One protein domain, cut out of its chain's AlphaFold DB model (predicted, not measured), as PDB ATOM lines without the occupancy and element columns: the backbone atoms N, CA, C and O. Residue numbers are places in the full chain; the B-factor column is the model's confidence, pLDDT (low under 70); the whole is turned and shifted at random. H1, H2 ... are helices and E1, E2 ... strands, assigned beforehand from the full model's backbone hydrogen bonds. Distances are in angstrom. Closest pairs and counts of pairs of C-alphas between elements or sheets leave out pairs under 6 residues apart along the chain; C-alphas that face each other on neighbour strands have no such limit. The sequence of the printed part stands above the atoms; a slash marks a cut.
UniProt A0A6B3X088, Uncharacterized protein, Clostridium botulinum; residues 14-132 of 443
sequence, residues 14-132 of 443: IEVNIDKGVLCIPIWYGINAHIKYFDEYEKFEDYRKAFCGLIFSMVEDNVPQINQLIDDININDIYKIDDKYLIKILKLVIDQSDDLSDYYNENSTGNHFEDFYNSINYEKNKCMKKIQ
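This is residues 14 to 132 of the 443 residues of an uncharacterized protein of Clostridium botulinum (UniProt A0A6B3X088). One helix, H2, runs through the middle of a helical cluster, from a small hairpin of two strands, E1 and E2, near its last residues to a corner at its first residues, where it meets the first residues of the long helix H6. H1 folds back along one side of H2, H4 lies on the other side, H5 packs on H6, and residues 127 to 132 of H6 stick out. The printed part has 119 residues, in the order E1, E2, H1, H2, H3, H4, H5, H6; it is mostly helix, and its two-stranded sheet is antiparallel. It is compact, with a radius of gyration of the C-alphas of 14.1 A, and spans 41 by 30 by 27 A.

Start with E1, residues 14 to 18, and E2, residues 21 to 26: this antiparallel hairpin has N 16 and O 23 within hydrogen-bond range at 2.9 A, and N 23 and O 16 at 2.8 A. Next look at H1, residues 31 to 44, and H2, residues 47 to 60, a helical hairpin: they touch at C-alphas 37 and 50, 4.6 A apart, opposite ways at a shallow tilt of 34 degrees, only just short of steep. The closest C-alphas of E2 and H2, those of Ile 25 and Val 59, are 5.8 A apart. H3, residues 75 to 79, touches H2, with C-alphas 52 and 78 closest at 5.8 A. H4, residues 83 to 94, is close but not clearly touching H2, with C-alphas 52 and 86 closest at 8.0 A. H5, residues 98 to 106, only just touches H4, with 3 pairs of C-alphas within 8 A, and only at the corner. H6, residues 112 to 132, touches H5 at a steep tilt of 47 degrees, opposite ways, with C-alphas 100 and 119 closest at 5.4 A. With its residues 113 to 117 alone H6 touches H2, only just about perpendicular at 70.3 degrees, C-alphas 47 and 113 being closest at 5.4 A. In each helix every O i to N i+4 pair is within hydrogen-bond range.

Find C-alpha 14 at (167.438, 223.412, 160.719), where E1 begins; E2 ends at Pro 26. H1 covers 20.2 A and H2 20.1 A; look for C-alpha 47 at (184.086, 211.657, 155.603), where H2 begins. H3 is short, H4 covers 16.0 A and H5 12.1 A. H6, the longest helix, runs 29.8 A to C-alpha 132 at (194.853, 209.857, 180.518).

The two C-alphas farthest apart, those of Asp 19 and Gln 132, are 45.2 A apart. The printed part has no cut, and its one long link is residues 61 to 74, between H2 and H3. Look for low confidence, pLDDT under 70, in 15 residues, among them 30 to 32 and 127 to 132.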
ATOM      1  N   ILE A  14     167.350 223.145 162.158       86.44
ATOM      2  CA  ILE A  14     167.438 223.412 160.719       86.44
ATOM      3  C   ILE A  14     166.478 222.493 159.980       86.44
ATOM      4  O   ILE A  14     166.539 221.278 160.130       86.44
ATOM      5  N   GLU A  15     165.641 223.089 159.143       87.75
ATOM      6  CA  GLU A  15     164.760 222.376 158.225       87.75
ATOM      7  C   GLU A  15     165.474 222.126 156.891       87.75
ATOM      8  O   GLU A  15     166.028 223.050 156.278       87.75
ATOM      9  N   VAL A  16     165.475 220.873 156.443       87.50
ATOM     10  CA  VAL A  16     166.078 220.433 155.179       87.50
ATOM     11  C   VAL A  16     165.043 219.660 154.371       87.50
ATOM     12  O   VAL A  16     164.476 218.688 154.857       87.50
ATOM     13  N   ASN A  17     164.808 220.066 153.123       84.12
ATOM     14  CA  ASN A  17     163.917 219.331 152.226       84.12
ATOM     15  C   ASN A  17     164.615 218.063 151.718       84.12
ATOM     16  O   ASN A  17     165.672 218.153 151.092       84.12
ATOM     17  N   ILE A  18     163.999 216.910 151.955       84.44
ATOM     18  CA  ILE A  18     164.395 215.602 151.425       84.44
ATOM     19  C   ILE A  18     163.238 214.984 150.627       84.44
ATOM     20  O   ILE A  18     162.106 215.461 150.702       84.44
ATOM     21  N   ASP A  19     163.491 213.891 149.899       79.81
ATOM     22  CA  ASP A  19     162.480 213.190 149.079       79.81
ATOM     23  C   ASP A  19     161.187 212.860 149.854       79.81
ATOM     24  O   ASP A  19     160.098 212.836 149.287       79.81
ATOM     25  N   LYS A  20     161.319 212.592 151.160       81.50
ATOM     26  CA  LYS A  20     160.229 212.195 152.062       81.50
ATOM     27  C   LYS A  20     159.503 213.366 152.739       81.50
ATOM     28  O   LYS A  20     158.519 213.126 153.429       81.50
ATOM     29  N   GLY A  21     159.967 214.606 152.574       84.12
ATOM     30  CA  GLY A  21     159.398 215.786 153.230       84.12
ATOM     31  C   GLY A  21     160.452 216.690 153.868       84.12
ATOM     32  O   GLY A  21     161.609 216.709 153.456       84.12
ATOM     33  N   VAL A  22     160.050 217.458 154.880       85.62
ATOM     34  CA  VAL A  22     160.943 218.375 155.604       85.62
ATOM     35  C   VAL A  22     161.552 217.654 156.806       85.62
ATOM     36  O   VAL A  22     160.834 217.227 157.707       85.62
ATOM     37  N   LEU A  23     162.876 217.526 156.822       87.69
ATOM     38  CA  LEU A  23     163.651 216.952 157.916       87.69
ATOM     39  C   LEU A  23     164.076 218.055 158.895       87.69
ATOM     40  O   LEU A  23     164.820 218.963 158.518       87.69
ATOM     41  N   CYS A  24     163.652 217.954 160.153       86.94
ATOM     42  CA  CYS A  24     164.083 218.831 161.240       86.94
ATOM     43  C   CYS A  24     165.345 218.262 161.903       86.94
ATOM     44  O   CYS A  24     165.301 217.194 162.516       86.94
ATOM     45  N   ILE A  25     166.467 218.980 161.798       87.69
ATOM     46  CA  ILE A  25     167.763 218.585 162.366       87.69
ATOM     47  C   ILE A  25     168.095 219.504 163.547       87.69
ATOM     48  O   ILE A  25     168.281 220.709 163.341       87.69
ATOM     49  N   PRO A  26     168.196 218.978 164.778       85.62
ATOM     50  CA  PRO A  26     168.654 219.753 165.917       85.62
ATOM     51  C   PRO A  26     170.175 219.904 165.842       85.62
ATOM     52  O   PRO A  26     170.906 218.930 165.678       85.62
ATOM     53  N   ILE A  27     170.672 221.130 165.985       83.88
ATOM     54  CA  ILE A  27     172.109 221.403 166.086       83.88
ATOM     55  C   ILE A  27     172.518 221.184 167.536       83.88
ATOM     56  O   ILE A  27     172.712 222.122 168.306       83.88
ATOM     57  N   TRP A  28     172.531 219.918 167.927       75.50
ATOM     58  CA  TRP A  28     173.013 219.424 169.205       75.50
ATOM     59  C   TRP A  28     173.207 217.917 169.079       75.50
ATOM     60  O   TRP A  28     172.359 217.232 168.505       75.50
ATOM     61  N   TYR A  29     174.312 217.396 169.604       71.75
ATOM     62  CA  TYR A  29     174.638 215.983 169.477       71.75
ATOM     63  C   TYR A  29     175.272 215.430 170.744       71.75
ATOM     64  O   TYR A  29     176.044 216.106 171.425       71.75
ATOM     65  N   GLY A  30     174.884 214.199 171.073       64.81
ATOM     66  CA  GLY A  30     175.370 213.462 172.230       64.81
ATOM     67  C   GLY A  30     176.367 212.365 171.858       64.81
ATOM     68  O   GLY A  30     176.865 212.276 170.737       64.81
ATOM     69  N   ILE A  31     176.629 211.488 172.826       60.97
ATOM     70  CA  ILE A  31     177.590 210.383 172.716       60.97
ATOM     71  C   ILE A  31     177.282 209.415 171.563       60.97
ATOM     72  O   ILE A  31     178.193 209.007 170.846       60.97
ATOM     73  N   ASN A  32     176.005 209.092 171.348       64.62
ATOM     74  CA  ASN A  32     175.589 208.159 170.301       64.62
ATOM     75  C   ASN A  32     175.942 208.704 168.913       64.62
ATOM     76  O   ASN A  32     176.403 207.952 168.060       64.62
ATOM     77  N   ALA A  33     175.841 210.022 168.724       80.81
ATOM     78  CA  ALA A  33     176.168 210.666 167.462       80.81
ATOM     79  C   ALA A  33     177.665 210.639 167.159       80.81
ATOM     80  O   ALA A  33     178.052 210.374 166.022       80.81
ATOM     81  N   HIS A  34     178.513 210.830 168.172       76.31
ATOM     82  CA  HIS A  34     179.956 210.640 168.026       76.31
ATOM     83  C   HIS A  34     180.319 209.199 167.667       76.31
ATOM     84  O   HIS A  34     181.122 208.988 166.760       76.31
ATOM     85  N   ILE A  35     179.743 208.214 168.367       68.69
ATOM     86  CA  ILE A  35     179.971 206.790 168.078       68.69
ATOM     87  C   ILE A  35     179.565 206.506 166.634       68.69
ATOM     88  O   ILE A  35     180.372 206.030 165.842       68.69
ATOM     89  N   LYS A  36     178.356 206.926 166.260       80.94
ATOM     90  CA  LYS A  36     177.817 206.734 164.919       80.94
ATOM     91  C   LYS A  36     178.674 207.396 163.838       80.94
ATOM     92  O   LYS A  36     178.849 206.807 162.780       80.94
ATOM     93  N   TYR A  37     179.233 208.580 164.093       88.12
ATOM     94  CA  TYR A  37     180.147 209.259 163.168       88.12
ATOM     95  C   TYR A  37     181.398 208.423 162.871       88.12
ATOM     96  O   TYR A  37     181.738 208.213 161.707       88.12
ATOM     97  N   PHE A  38     182.072 207.929 163.915       83.31
ATOM     98  CA  PHE A  38     183.291 207.135 163.749       83.31
ATOM     99  C   PHE A  38     183.002 205.736 163.193       83.31
ATOM    100  O   PHE A  38     183.730 205.306 162.307       83.31
ATOM    101  N   ASP A  39     181.916 205.081 163.610       82.88
ATOM    102  CA  ASP A  39     181.492 203.784 163.061       82.88
ATOM    103  C   ASP A  39     181.226 203.868 161.550       82.88
ATOM    104  O   ASP A  39     181.583 202.978 160.778       82.88
ATOM    105  N   GLU A  40     180.587 204.951 161.107       88.38
ATOM    106  CA  GLU A  40     180.293 205.182 159.693       88.38
ATOM    107  C   GLU A  40     181.566 205.489 158.894       88.38
ATOM    108  O   GLU A  40     181.700 205.016 157.763       88.38
ATOM    109  N   TYR A  41     182.531 206.205 159.479       88.38
ATOM    110  CA  TYR A  41     183.843 206.379 158.858       88.38
ATOM    111  C   TYR A  41     184.612 205.056 158.763       88.38
ATOM    112  O   TYR A  41     185.094 204.723 157.687       88.38
ATOM    113  N   GLU A  42     184.686 204.266 159.838       85.88
ATOM    114  CA  GLU A  42     185.370 202.963 159.837       85.88
ATOM    115  C   GLU A  42     184.757 201.989 158.824       85.88
ATOM    116  O   GLU A  42     185.458 201.189 158.210       85.88
ATOM    117  N   LYS A  43     183.439 202.065 158.621       89.12
ATOM    118  CA  LYS A  43     182.723 201.191 157.692       89.12
ATOM    119  C   LYS A  43     182.911 201.570 156.223       89.12
ATOM    120  O   LYS A  43     182.872 200.685 155.367       89.12
ATOM    121  N   PHE A  44     183.012 202.860 155.919       90.06
ATOM    122  CA  PHE A  44     182.930 203.356 154.541       90.06
ATOM    123  C   PHE A  44     184.165 204.115 154.060       90.06
ATOM    124  O   PHE A  44     184.234 204.396 152.866       90.06
ATOM    125  N   GLU A  45     185.090 204.459 154.957       91.56
ATOM    126  CA  GLU A  45     186.258 205.314 154.703       91.56
ATOM    127  C   GLU A  45     185.880 206.638 154.003       91.56
ATOM    128  O   GLU A  45     186.600 207.162 153.158       91.56
ATOM    129  N   ASP A  46     184.706 207.184 154.349       93.12
ATOM    130  CA  ASP A  46     184.076 208.321 153.673       93.12
ATOM    131  C   ASP A  46     183.647 209.386 154.697       93.12
ATOM    132  O   ASP A  46     182.721 209.185 155.489       93.12
ATOM    133  N   TYR A  47     184.315 210.547 154.668       93.62
ATOM    134  CA  TYR A  47     184.086 211.657 155.603       93.62
ATOM    135  C   TYR A  47     182.670 212.236 155.530       93.62
ATOM    136  O   TYR A  47     182.110 212.680 156.537       93.62
ATOM    137  N   ARG A  48     182.069 212.234 154.339       94.62
ATOM    138  CA  ARG A  48     180.718 212.749 154.130       94.62
ATOM    139  C   ARG A  48     179.696 211.786 154.717       94.62
ATOM    140  O   ARG A  48     178.762 212.223 155.391       94.62
ATOM    141  N   LYS A  49     179.872 210.478 154.502       93.12
ATOM    142  CA  LYS A  49     179.009 209.454 155.115       93.12
ATOM    143  C   LYS A  49     179.144 209.422 156.630       93.12
ATOM    144  O   LYS A  49     178.120 209.328 157.302       93.12
ATOM    145  N   ALA A  50     180.355 209.599 157.155       92.12
ATOM    146  CA  ALA A  50     180.583 209.776 158.585       92.12
ATOM    147  C   ALA A  50     179.728 210.926 159.135       92.12
ATOM    148  O   ALA A  50     178.947 210.744 160.070       92.12
ATOM    149  N   PHE A  51     179.781 212.093 158.482       94.69
ATOM    150  CA  PHE A  51     178.987 213.258 158.873       94.69
ATOM    151  C   PHE A  51     177.472 213.031 158.753       94.69
ATOM    152  O   PHE A  51     176.705 213.476 159.603       94.69
ATOM    153  N   CYS A  52     177.022 212.272 157.754       93.56
ATOM    154  CA  CYS A  52     175.623 211.848 157.669       93.56
ATOM    155  C   CYS A  52     175.227 210.931 158.838       93.56
ATOM    156  O   CYS A  52     174.121 211.052 159.359       93.56
ATOM    157  N   GLY A  53     176.130 210.059 159.293       91.19
ATOM    158  CA  GLY A  53     175.958 209.249 160.500       91.19
ATOM    159  C   GLY A  53     175.751 210.085 161.761       91.19
ATOM    160  O   GLY A  53     174.849 209.805 162.550       91.19
ATOM    161  N   LEU A  54     176.536 211.153 161.912       90.75
ATOM    162  CA  LEU A  54     176.380 212.119 163.002       90.75
ATOM    163  C   LEU A  54     174.988 212.762 162.987       90.75
ATOM    164  O   LEU A  54     174.299 212.752 164.005       90.75
ATOM    165  N   ILE A  55     174.555 213.272 161.829       91.56
ATOM    166  CA  ILE A  55     173.229 213.891 161.669       91.56
ATOM    167  C   ILE A  55     172.113 212.879 161.938       91.56
ATOM    168  O   ILE A  55     171.118 213.223 162.570       91.56
ATOM    169  N   PHE A  56     172.267 211.630 161.490       91.00
ATOM    170  CA  PHE A  56     171.284 210.578 161.741       91.00
ATOM    171  C   PHE A  56     171.023 210.398 163.232       91.00
ATOM    172  O   PHE A  56     169.878 210.468 163.670       91.00
ATOM    173  N   SER A  57     172.092 210.280 164.017       86.19
ATOM    174  CA  SER A  57     171.968 210.156 165.467       86.19
ATOM    175  C   SER A  57     171.481 211.447 166.128       86.19
ATOM    176  O   SER A  57     170.694 211.373 167.062       86.19
ATOM    177  N   MET A  58     171.878 212.633 165.639       87.38
ATOM    178  CA  MET A  58     171.323 213.915 166.116       87.38
ATOM    179  C   MET A  58     169.798 213.933 166.014       87.38
ATOM    180  O   MET A  58     169.123 214.425 166.916       87.38
ATOM    181  N   VAL A  59     169.255 213.400 164.919       86.25
ATOM    182  CA  VAL A  59     167.813 213.292 164.717       86.25
ATOM    183  C   VAL A  59     167.226 212.209 165.622       86.25
ATOM    184  O   VAL A  59     166.324 212.531 166.392       86.25
ATOM    185  N   GLU A  60     167.747 210.976 165.585       83.94
ATOM    186  CA  GLU A  60     167.244 209.837 166.379       83.94
ATOM    187  C   GLU A  60     167.204 210.128 167.885       83.94
ATOM    188  O   GLU A  60     166.170 209.929 168.526       83.94
ATOM    189  N   ASP A  61     168.292 210.658 168.446       77.06
ATOM    190  CA  ASP A  61     168.419 210.909 169.888       77.06
ATOM    191  C   ASP A  61     167.439 211.982 170.389       77.06
ATOM    192  O   ASP A  61     167.158 212.075 171.587       77.06
ATOM    193  N   ASN A  62     166.919 212.810 169.481       75.69
ATOM    194  CA  ASN A  62     166.094 213.960 169.820       75.69
ATOM    195  C   ASN A  62     164.654 213.851 169.328       75.69
ATOM    196  O   ASN A  62     163.875 214.713 169.724       75.69
ATOM    197  N   VAL A  63     164.265 212.814 168.566       73.81
ATOM    198  CA  VAL A  63     162.894 212.625 168.033       73.81
ATOM    199  C   VAL A  63     161.785 212.977 169.038       73.81
ATOM    200  O   VAL A  63     160.870 213.699 168.650       73.81
ATOM    201  N   PRO A  64     161.845 212.592 170.333       65.31
ATOM    202  CA  PRO A  64     160.787 212.936 171.292       65.31
ATOM    203  C   PRO A  64     160.607 214.442 171.570       65.31
ATOM    204  O   PRO A  64     159.628 214.832 172.200       65.31
ATOM    205  N   GLN A  65     161.572 215.281 171.185       63.94
ATOM    206  CA  GLN A  65     161.676 216.705 171.534       63.94
ATOM    207  C   GLN A  65     161.573 217.638 170.318       63.94
ATOM    208  O   GLN A  65     161.486 218.854 170.489       63.94
ATOM    209  N   ILE A  66     161.570 217.090 169.103       70.00
ATOM    210  CA  ILE A  66     161.408 217.830 167.846       70.00
ATOM    211  C   ILE A  66     160.072 217.420 167.229       70.00
ATOM    212  O   ILE A  66     159.764 216.234 167.169       70.00
ATOM    213  N   ASN A  67     159.296 218.379 166.718       69.00
ATOM    214  CA  ASN A  67     158.132 218.077 165.877       69.00
ATOM    215  C   ASN A  67     158.623 217.584 164.511       69.00
ATOM    216  O   ASN A  67     158.646 218.343 163.540       69.00
ATOM    217  N   GLN A  68     159.100 216.341 164.465       80.12
ATOM    218  CA  GLN A  68     159.566 215.738 163.230       80.12
ATOM    219  C   GLN A  68     158.378 215.500 162.297       80.12
ATOM    220  O   GLN A  68     157.339 215.002 162.719       80.12
ATOM    221  N   LEU A  69     158.523 215.881 161.028       71.31
ATOM    222  CA  LEU A  69     157.441 215.818 160.035       71.31
ATOM    223  C   LEU A  69     157.468 214.519 159.207       71.31
ATOM    224  O   LEU A  69     156.735 214.400 158.226       71.31
ATOM    225  N   ILE A  70     158.340 213.572 159.572       76.69
ATOM    226  CA  ILE A  70     158.598 212.310 158.869       76.69
ATOM    227  C   ILE A  70     158.819 211.204 159.911       76.69
ATOM    228  O   ILE A  70     159.714 211.333 160.745       76.69
ATOM    229  N   ASP A  71     158.051 210.114 159.824       68.75
ATOM    230  CA  ASP A  71     158.056 209.042 160.834       68.75
ATOM    231  C   ASP A  71     159.121 207.945 160.581       68.75
ATOM    232  O   ASP A  71     159.646 207.376 161.532       68.75
ATOM    233  N   ASP A  72     159.511 207.696 159.320       78.69
ATOM    234  CA  ASP A  72     160.411 206.591 158.920       78.69
ATOM    235  C   ASP A  72     161.719 207.086 158.260       78.69
ATOM    236  O   ASP A  72     162.004 206.809 157.081       78.69
ATOM    237  N   ILE A  73     162.518 207.863 158.994       82.44
ATOM    238  CA  ILE A  73     163.830 208.344 158.526       82.44
ATOM    239  C   ILE A  73     164.872 207.238 158.702       82.44
ATOM    240  O   ILE A  73     165.059 206.717 159.797       82.44
ATOM    241  N   ASN A  74     165.593 206.903 157.635       87.31
ATOM    242  CA  ASN A  74     166.764 206.029 157.696       87.31
ATOM    243  C   ASN A  74     168.025 206.765 157.223       87.31
ATOM    244  O   ASN A  74     167.963 207.809 156.574       87.31
ATOM    245  N   ILE A  75     169.195 206.193 157.506       87.50
ATOM    246  CA  ILE A  75     170.481 206.818 157.173       87.50
ATOM    247  C   ILE A  75     170.676 207.076 155.666       87.50
ATOM    248  O   ILE A  75     171.321 208.056 155.291       87.50
ATOM    249  N   ASN A  76     170.066 206.270 154.784       87.94
ATOM    250  CA  ASN A  76     170.147 206.495 153.336       87.94
ATOM    251  C   ASN A  76     169.381 207.748 152.901       87.94
ATOM    252  O   ASN A  76     169.736 208.347 151.888       87.94
ATOM    253  N   ASP A  77     168.359 208.161 153.655       88.75
ATOM    254  CA  ASP A  77     167.661 209.422 153.405       88.75
ATOM    255  C   ASP A  77     168.580 210.617 153.699       88.75
ATOM    256  O   ASP A  77     168.542 211.621 152.991       88.75
ATOM    257  N   ILE A  78     169.470 210.484 154.688       90.25
ATOM    258  CA  ILE A  78     170.445 211.521 155.048       90.25
ATOM    259  C   ILE A  78     171.604 211.564 154.053       90.25
ATOM    260  O   ILE A  78     172.047 212.648 153.681       90.25
ATOM    261  N   TYR A  79     172.040 210.415 153.523       91.19
ATOM    262  CA  TYR A  79     173.063 210.383 152.469       91.19
ATOM    263  C   TYR A  79     172.668 211.168 151.212       91.19
ATOM    264  O   TYR A  79     173.554 211.633 150.493       91.19
ATOM    265  N   LYS A  80     171.369 211.336 150.949       90.31
ATOM    266  CA  LYS A  80     170.847 212.089 149.800       90.31
ATOM    267  C   LYS A  80     170.785 213.604 150.013       90.31
ATOM    268  O   LYS A  80     170.505 214.320 149.056       90.31
ATOM    269  N   ILE A  81     171.014 214.103 151.231       91.31
ATOM    270  CA  ILE A  81     170.991 215.544 151.507       91.31
ATOM    271  C   ILE A  81     172.095 216.231 150.706       91.31
ATOM    272  O   ILE A  81     173.231 215.768 150.699       91.31
ATOM    273  N   ASP A  82     171.765 217.345 150.056       90.69
ATOM    274  CA  ASP A  82     172.726 218.128 149.282       90.69
ATOM    275  C   ASP A  82     173.812 218.753 150.177       90.69
ATOM    276  O   ASP A  82     173.548 219.248 151.281       90.69
ATOM    277  N   ASP A  83     175.047 218.758 149.674       91.00
ATOM    278  CA  ASP A  83     176.234 219.195 150.409       91.00
ATOM    279  C   ASP A  83     176.120 220.635 150.910       91.00
ATOM    280  O   ASP A  83     176.626 220.950 151.986       91.00
ATOM    281  N   LYS A  84     175.383 221.508 150.215       91.31
ATOM    282  CA  LYS A  84     175.106 222.876 150.673       91.31
ATOM    283  C   LYS A  84     174.448 222.898 152.054       91.31
ATOM    284  O   LYS A  84     174.761 223.766 152.871       91.31
ATOM    285  N   TYR A  85     173.526 221.971 152.319       89.50
ATOM    286  CA  TYR A  85     172.843 221.868 153.610       89.50
ATOM    287  C   TYR A  85     173.725 221.184 154.649       89.50
ATOM    288  O   TYR A  85     173.811 221.675 155.775       89.50
ATOM    289  N   LEU A  86     174.435 220.120 154.262       91.44
ATOM    290  CA  LEU A  86     175.381 219.434 155.144       91.44
ATOM    291  C   LEU A  86     176.480 220.386 155.632       91.44
ATOM    292  O   LEU A  86     176.720 220.472 156.830       91.44
ATOM    293  N   ILE A  87     177.071 221.185 154.742       91.69
ATOM    294  CA  ILE A  87     178.098 222.180 155.087       91.69
ATOM    295  C   ILE A  87     177.528 223.262 156.016       91.69
ATOM    296  O   ILE A  87     178.217 223.728 156.924       91.69
ATOM    297  N   LYS A  88     176.264 223.669 155.836       90.31
ATOM    298  CA  LYS A  88     175.607 224.632 156.735       90.31
ATOM    299  C   LYS A  88     175.437 224.065 158.147       90.31
ATOM    300  O   LYS A  88     175.679 224.784 159.113       90.31
ATOM    301  N   ILE A  89     175.020 222.805 158.262       88.94
ATOM    302  CA  ILE A  89     174.889 222.099 159.546       88.94
ATOM    303  C   ILE A  89     176.268 221.949 160.186       88.94
ATOM    304  O   ILE A  89     176.439 222.308 161.343       88.94
ATOM    305  N   LEU A  90     177.259 221.514 159.409       91.62
ATOM    306  CA  LEU A  90     178.644 221.314 159.832       91.62
ATOM    307  C   LEU A  90     179.238 222.573 160.463       91.62
ATOM    308  O   LEU A  90     179.747 222.508 161.576       91.62
ATOM    309  N   LYS A  91     179.093 223.732 159.813       88.44
ATOM    310  CA  LYS A  91     179.555 225.015 160.371       88.44
ATOM    311  C   LYS A  91     178.880 225.341 161.701       88.44
ATOM    312  O   LYS A  91     179.543 225.722 162.650       88.44
ATOM    313  N   LEU A  92     177.572 225.111 161.794       86.88
ATOM    314  CA  LEU A  92     176.831 225.362 163.027       86.88
ATOM    315  C   LEU A  92     177.178 224.394 164.159       86.88
ATOM    316  O   LEU A  92     176.990 224.758 165.314       86.88
ATOM    317  N   VAL A  93     177.653 223.190 163.838       85.50
ATOM    318  CA  VAL A  93     178.183 222.221 164.806       85.50
ATOM    319  C   VAL A  93     179.577 222.642 165.280       85.50
ATOM    320  O   VAL A  93     179.857 222.564 166.473       85.50
ATOM    321  N   ILE A  94     180.431 223.124 164.373       85.81
ATOM    322  CA  ILE A  94     181.768 223.644 164.702       85.81
ATOM    323  C   ILE A  94     181.671 224.840 165.653       85.81
ATOM    324  O   ILE A  94     182.352 224.851 166.675       85.81
ATOM    325  N   ASP A  95     180.758 225.776 165.378       83.19
ATOM    326  CA  ASP A  95     180.539 226.988 166.183       83.19
ATOM    327  C   ASP A  95     180.096 226.695 167.639       83.19
ATOM    328  O   ASP A  95     179.950 227.617 168.441       83.19
ATOM    329  N   GLN A  96     179.836 225.432 168.001       78.38
ATOM    330  CA  GLN A  96     179.478 225.034 169.369       78.38
ATOM    331  C   GLN A  96     180.687 224.765 170.272       78.38
ATOM    332  O   GLN A  96     180.504 224.649 171.484       78.38
ATOM    333  N   SER A  97     181.890 224.633 169.708       76.88
ATOM    334  CA  SER A  97     183.124 224.384 170.455       76.88
ATOM    335  C   SER A  97     184.243 225.285 169.943       76.88
ATOM    336  O   SER A  97     184.582 225.252 168.758       76.88
ATOM    337  N   ASP A  98     184.844 226.050 170.856       76.62
ATOM    338  CA  ASP A  98     186.026 226.866 170.567       76.62
ATOM    339  C   ASP A  98     187.172 225.981 170.037       76.62
ATOM    340  O   ASP A  98     187.809 226.318 169.046       76.62
ATOM    341  N   ASP A  99     187.359 224.781 170.611       75.00
ATOM    342  CA  ASP A  99     188.401 223.835 170.188       75.00
ATOM    343  C   ASP A  99     188.167 223.303 168.756       75.00
ATOM    344  O   ASP A  99     189.131 223.126 168.006       75.00
ATOM    345  N   LEU A 100     186.907 223.057 168.361       80.62
ATOM    346  CA  LEU A 100     186.567 222.682 166.979       80.62
ATOM    347  C   LEU A 100     186.755 223.858 166.026       80.62
ATOM    348  O   LEU A 100     187.303 223.677 164.941       80.62
ATOM    349  N   SER A 101     186.293 225.044 166.422       83.44
ATOM    350  CA  SER A 101     186.347 226.260 165.608       83.44
ATOM    351  C   SER A 101     187.780 226.677 165.310       83.44
ATOM    352  O   SER A 101     188.118 226.918 164.149       83.44
ATOM    353  N   ASP A 102     188.635 226.705 166.327       84.44
ATOM    354  CA  ASP A 102     190.041 227.074 166.192       84.44
ATOM    355  C   ASP A 102     190.766 226.097 165.260       84.44
ATOM    356  O   ASP A 102     191.352 226.508 164.255       84.44
ATOM    357  N   TYR A 103     190.649 224.787 165.516       85.88
ATOM    358  CA  TYR A 103     191.341 223.784 164.706       85.88
ATOM    359  C   TYR A 103     190.865 223.785 163.249       85.88
ATOM    360  O   TYR A 103     191.691 223.714 162.333       85.88
ATOM    361  N   TYR A 104     189.552 223.883 163.030       87.62
ATOM    362  CA  TYR A 104     188.957 223.880 161.697       87.62
ATOM    363  C   TYR A 104     189.422 225.072 160.856       87.62
ATOM    364  O   TYR A 104     189.751 224.912 159.679       87.62
ATOM    365  N   ASN A 105     189.475 226.263 161.456       84.94
ATOM    366  CA  ASN A 105     189.882 227.484 160.763       84.94
ATOM    367  C   ASN A 105     191.386 227.512 160.464       84.94
ATOM    368  O   ASN A 105     191.791 228.010 159.414       84.94
ATOM    369  N   GLU A 106     192.214 226.973 161.358       85.88
ATOM    370  CA  GLU A 106     193.673 226.971 161.208       85.88
ATOM    371  C   GLU A 106     194.188 225.909 160.224       85.88
ATOM    372  O   GLU A 106     195.250 226.095 159.631       85.88
ATOM    373  N   ASN A 107     193.451 224.807 160.030       83.88
ATOM    374  CA  ASN A 107     193.935 223.622 159.305       83.88
ATOM    375  C   ASN A 107     193.078 223.240 158.086       83.88
ATOM    376  O   ASN A 107     193.094 222.081 157.668       83.88
ATOM    377  N   SER A 108     192.326 224.183 157.513       82.25
ATOM    378  CA  SER A 108     191.429 223.877 156.395       82.25
ATOM    379  C   SER A 108     192.183 223.433 155.136       82.25
ATOM    380  O   SER A 108     193.062 224.128 154.622       82.25
ATOM    381  N   THR A 109     191.792 222.276 154.605       81.00
ATOM    382  CA  THR A 109     192.292 221.688 153.354       81.00
ATOM    383  C   THR A 109     191.435 222.059 152.139       81.00
ATOM    384  O   THR A 109     191.780 221.733 151.003       81.00
ATOM    385  N   GLY A 110     190.308 222.741 152.365       79.38
ATOM    386  CA  GLY A 110     189.283 223.027 151.359       79.38
ATOM    387  C   GLY A 110     188.208 221.940 151.243       79.38
ATOM    388  O   GLY A 110     187.181 222.175 150.604       79.38
ATOM    389  N   ASN A 111     188.390 220.783 151.890       89.44
ATOM    390  CA  ASN A 111     187.376 219.738 152.006       89.44
ATOM    391  C   ASN A 111     186.676 219.831 153.367       89.44
ATOM    392  O   ASN A 111     187.174 219.343 154.377       89.44
ATOM    393  N   HIS A 112     185.475 220.415 153.388       90.50
ATOM    394  CA  HIS A 112     184.743 220.687 154.628       90.50
ATOM    395  C   HIS A 112     184.507 219.456 155.521       90.50
ATOM    396  O   HIS A 112     184.505 219.603 156.743       90.50
ATOM    397  N   PHE A 113     184.295 218.269 154.944       91.81
ATOM    398  CA  PHE A 113     184.011 217.047 155.708       91.81
ATOM    399  C   PHE A 113     185.275 216.422 156.296       91.81
ATOM    400  O   PHE A 113     185.256 215.942 157.428       91.81
ATOM    401  N   GLU A 114     186.372 216.460 155.543       91.19
ATOM    402  CA  GLU A 114     187.694 216.031 156.005       91.19
ATOM    403  C   GLU A 114     188.241 216.984 157.071       91.19
ATOM    404  O   GLU A 114     188.727 216.544 158.112       91.19
ATOM    405  N   ASP A 115     188.065 218.291 156.879       89.94
ATOM    406  CA  ASP A 115     188.435 219.309 157.862       89.94
ATOM    407  C   ASP A 115     187.666 219.104 159.178       89.94
ATOM    408  O   ASP A 115     188.244 219.175 160.265       89.94
ATOM    409  N   PHE A 116     186.375 218.768 159.100       90.00
ATOM    410  CA  PHE A 116     185.572 218.433 160.276       90.00
ATOM    411  C   PHE A 116     186.037 217.136 160.944       90.00
ATOM    412  O   PHE A 116     186.163 217.101 162.166       90.00
ATOM    413  N   TYR A 117     186.356 216.097 160.163       88.69
ATOM    414  CA  TYR A 117     186.916 214.845 160.682       88.69
ATOM    415  C   TYR A 117     188.215 215.078 161.454       88.69
ATOM    416  O   TYR A 117     188.395 214.588 162.569       88.69
ATOM    417  N   ASN A 118     189.117 215.876 160.891       87.12
ATOM    418  CA  ASN A 118     190.379 216.196 161.540       87.12
ATOM    419  C   ASN A 118     190.158 217.016 162.818       87.12
ATOM    420  O   ASN A 118     190.793 216.734 163.832       87.12
ATOM    421  N   SER A 119     189.209 217.957 162.800       84.56
ATOM    422  CA  SER A 119     188.857 218.788 163.961       84.56
ATOM    423  C   SER A 119     188.249 217.966 165.098       84.56
ATOM    424  O   SER A 119     188.720 218.037 166.233       84.56
ATOM    425  N   ILE A 120     187.266 217.112 164.800       82.31
ATOM    426  CA  ILE A 120     186.604 216.269 165.806       82.31
ATOM    427  C   ILE A 120     187.558 215.204 166.360       82.31
ATOM    428  O   ILE A 120     187.508 214.864 167.544       82.31
ATOM    429  N   ASN A 121     188.487 214.705 165.538       80.56
ATOM    430  CA  ASN A 121     189.520 213.777 165.981       80.56
ATOM    431  C   ASN A 121     190.602 214.477 166.821       80.56
ATOM    432  O   ASN A 121     191.080 213.912 167.805       80.56
ATOM    433  N   TYR A 122     190.976 215.716 166.485       81.25
ATOM    434  CA  TYR A 122     191.867 216.536 167.307       81.25
ATOM    435  C   TYR A 122     191.262 216.802 168.684       81.25
ATOM    436  O   TYR A 122     191.913 216.542 169.701       81.25
ATOM    437  N   GLU A 123     190.009 217.250 168.726       74.25
ATOM    438  CA  GLU A 123     189.290 217.522 169.967       74.25
ATOM    439  C   GLU A 123     189.197 216.248 170.820       74.25
ATOM    440  O   GLU A 123     189.610 216.252 171.983       74.25
ATOM    441  N   LYS A 124     188.813 215.113 170.215       71.38
ATOM    442  CA  LYS A 124     188.821 213.780 170.847       71.38
ATOM    443  C   LYS A 124     190.186 213.437 171.437       71.38
ATOM    444  O   LYS A 124     190.268 213.046 172.599       71.38
ATOM    445  N   ASN A 125     191.267 213.596 170.679       69.00
ATOM    446  CA  ASN A 125     192.613 213.251 171.138       69.00
ATOM    447  C   ASN A 125     193.106 214.175 172.262       69.00
ATOM    448  O   ASN A 125     193.687 213.701 173.241       69.00
ATOM    449  N   LYS A 126     192.841 215.482 172.171       70.12
ATOM    450  CA  LYS A 126     193.151 216.473 173.216       70.12
ATOM    451  C   LYS A 126     192.417 216.143 174.516       70.12
ATOM    452  O   LYS A 126     193.004 216.207 175.600       70.12
ATOM    453  N   CYS A 127     191.160 215.735 174.408       60.00
ATOM    454  CA  CYS A 127     190.312 215.383 175.537       60.00
ATOM    455  C   CYS A 127     190.701 214.024 176.155       60.00
ATOM    456  O   CYS A 127     190.849 213.920 177.378       60.00
ATOM    457  N   MET A 128     191.025 213.027 175.327       55.97
ATOM    458  CA  MET A 128     191.583 211.740 175.760       55.97
ATOM    459  C   MET A 128     192.935 211.890 176.460       55.97
ATOM    460  O   MET A 128     193.190 211.202 177.448       55.97
ATOM    461  N   LYS A 129     193.791 212.811 176.006       62.97
ATOM    462  CA  LYS A 129     195.075 213.098 176.659       62.97
ATOM    463  C   LYS A 129     194.878 213.684 178.063       62.97
ATOM    464  O   LYS A 129     195.518 213.217 179.002       62.97
ATOM    465  N   LYS A 130     193.930 214.618 178.236       58.22
ATOM    466  CA  LYS A 130     193.552 215.165 179.556       58.22
ATOM    467  C   LYS A 130     192.992 214.092 180.497       58.22
ATOM    468  O   LYS A 130     193.358 214.072 181.672       58.22
ATOM    469  N   ILE A 131     192.156 213.177 179.994       52.91
ATOM    470  CA  ILE A 131     191.680 212.010 180.763       52.91
ATOM    471  C   ILE A 131     192.876 211.144 181.175       52.91
ATOM    472  O   ILE A 131     193.075 210.877 182.355       52.91
ATOM    473  N   GLN A 132     193.714 210.731 180.228       54.25
ATOM    474  CA  GLN A 132     194.853 209.857 180.518       54.25
ATOM    475  C   GLN A 132     195.830 210.465 181.529       54.25
ATOM    476  O   GLN A 132     196.375 209.731 182.346       54.25
TER     477      GLN A 132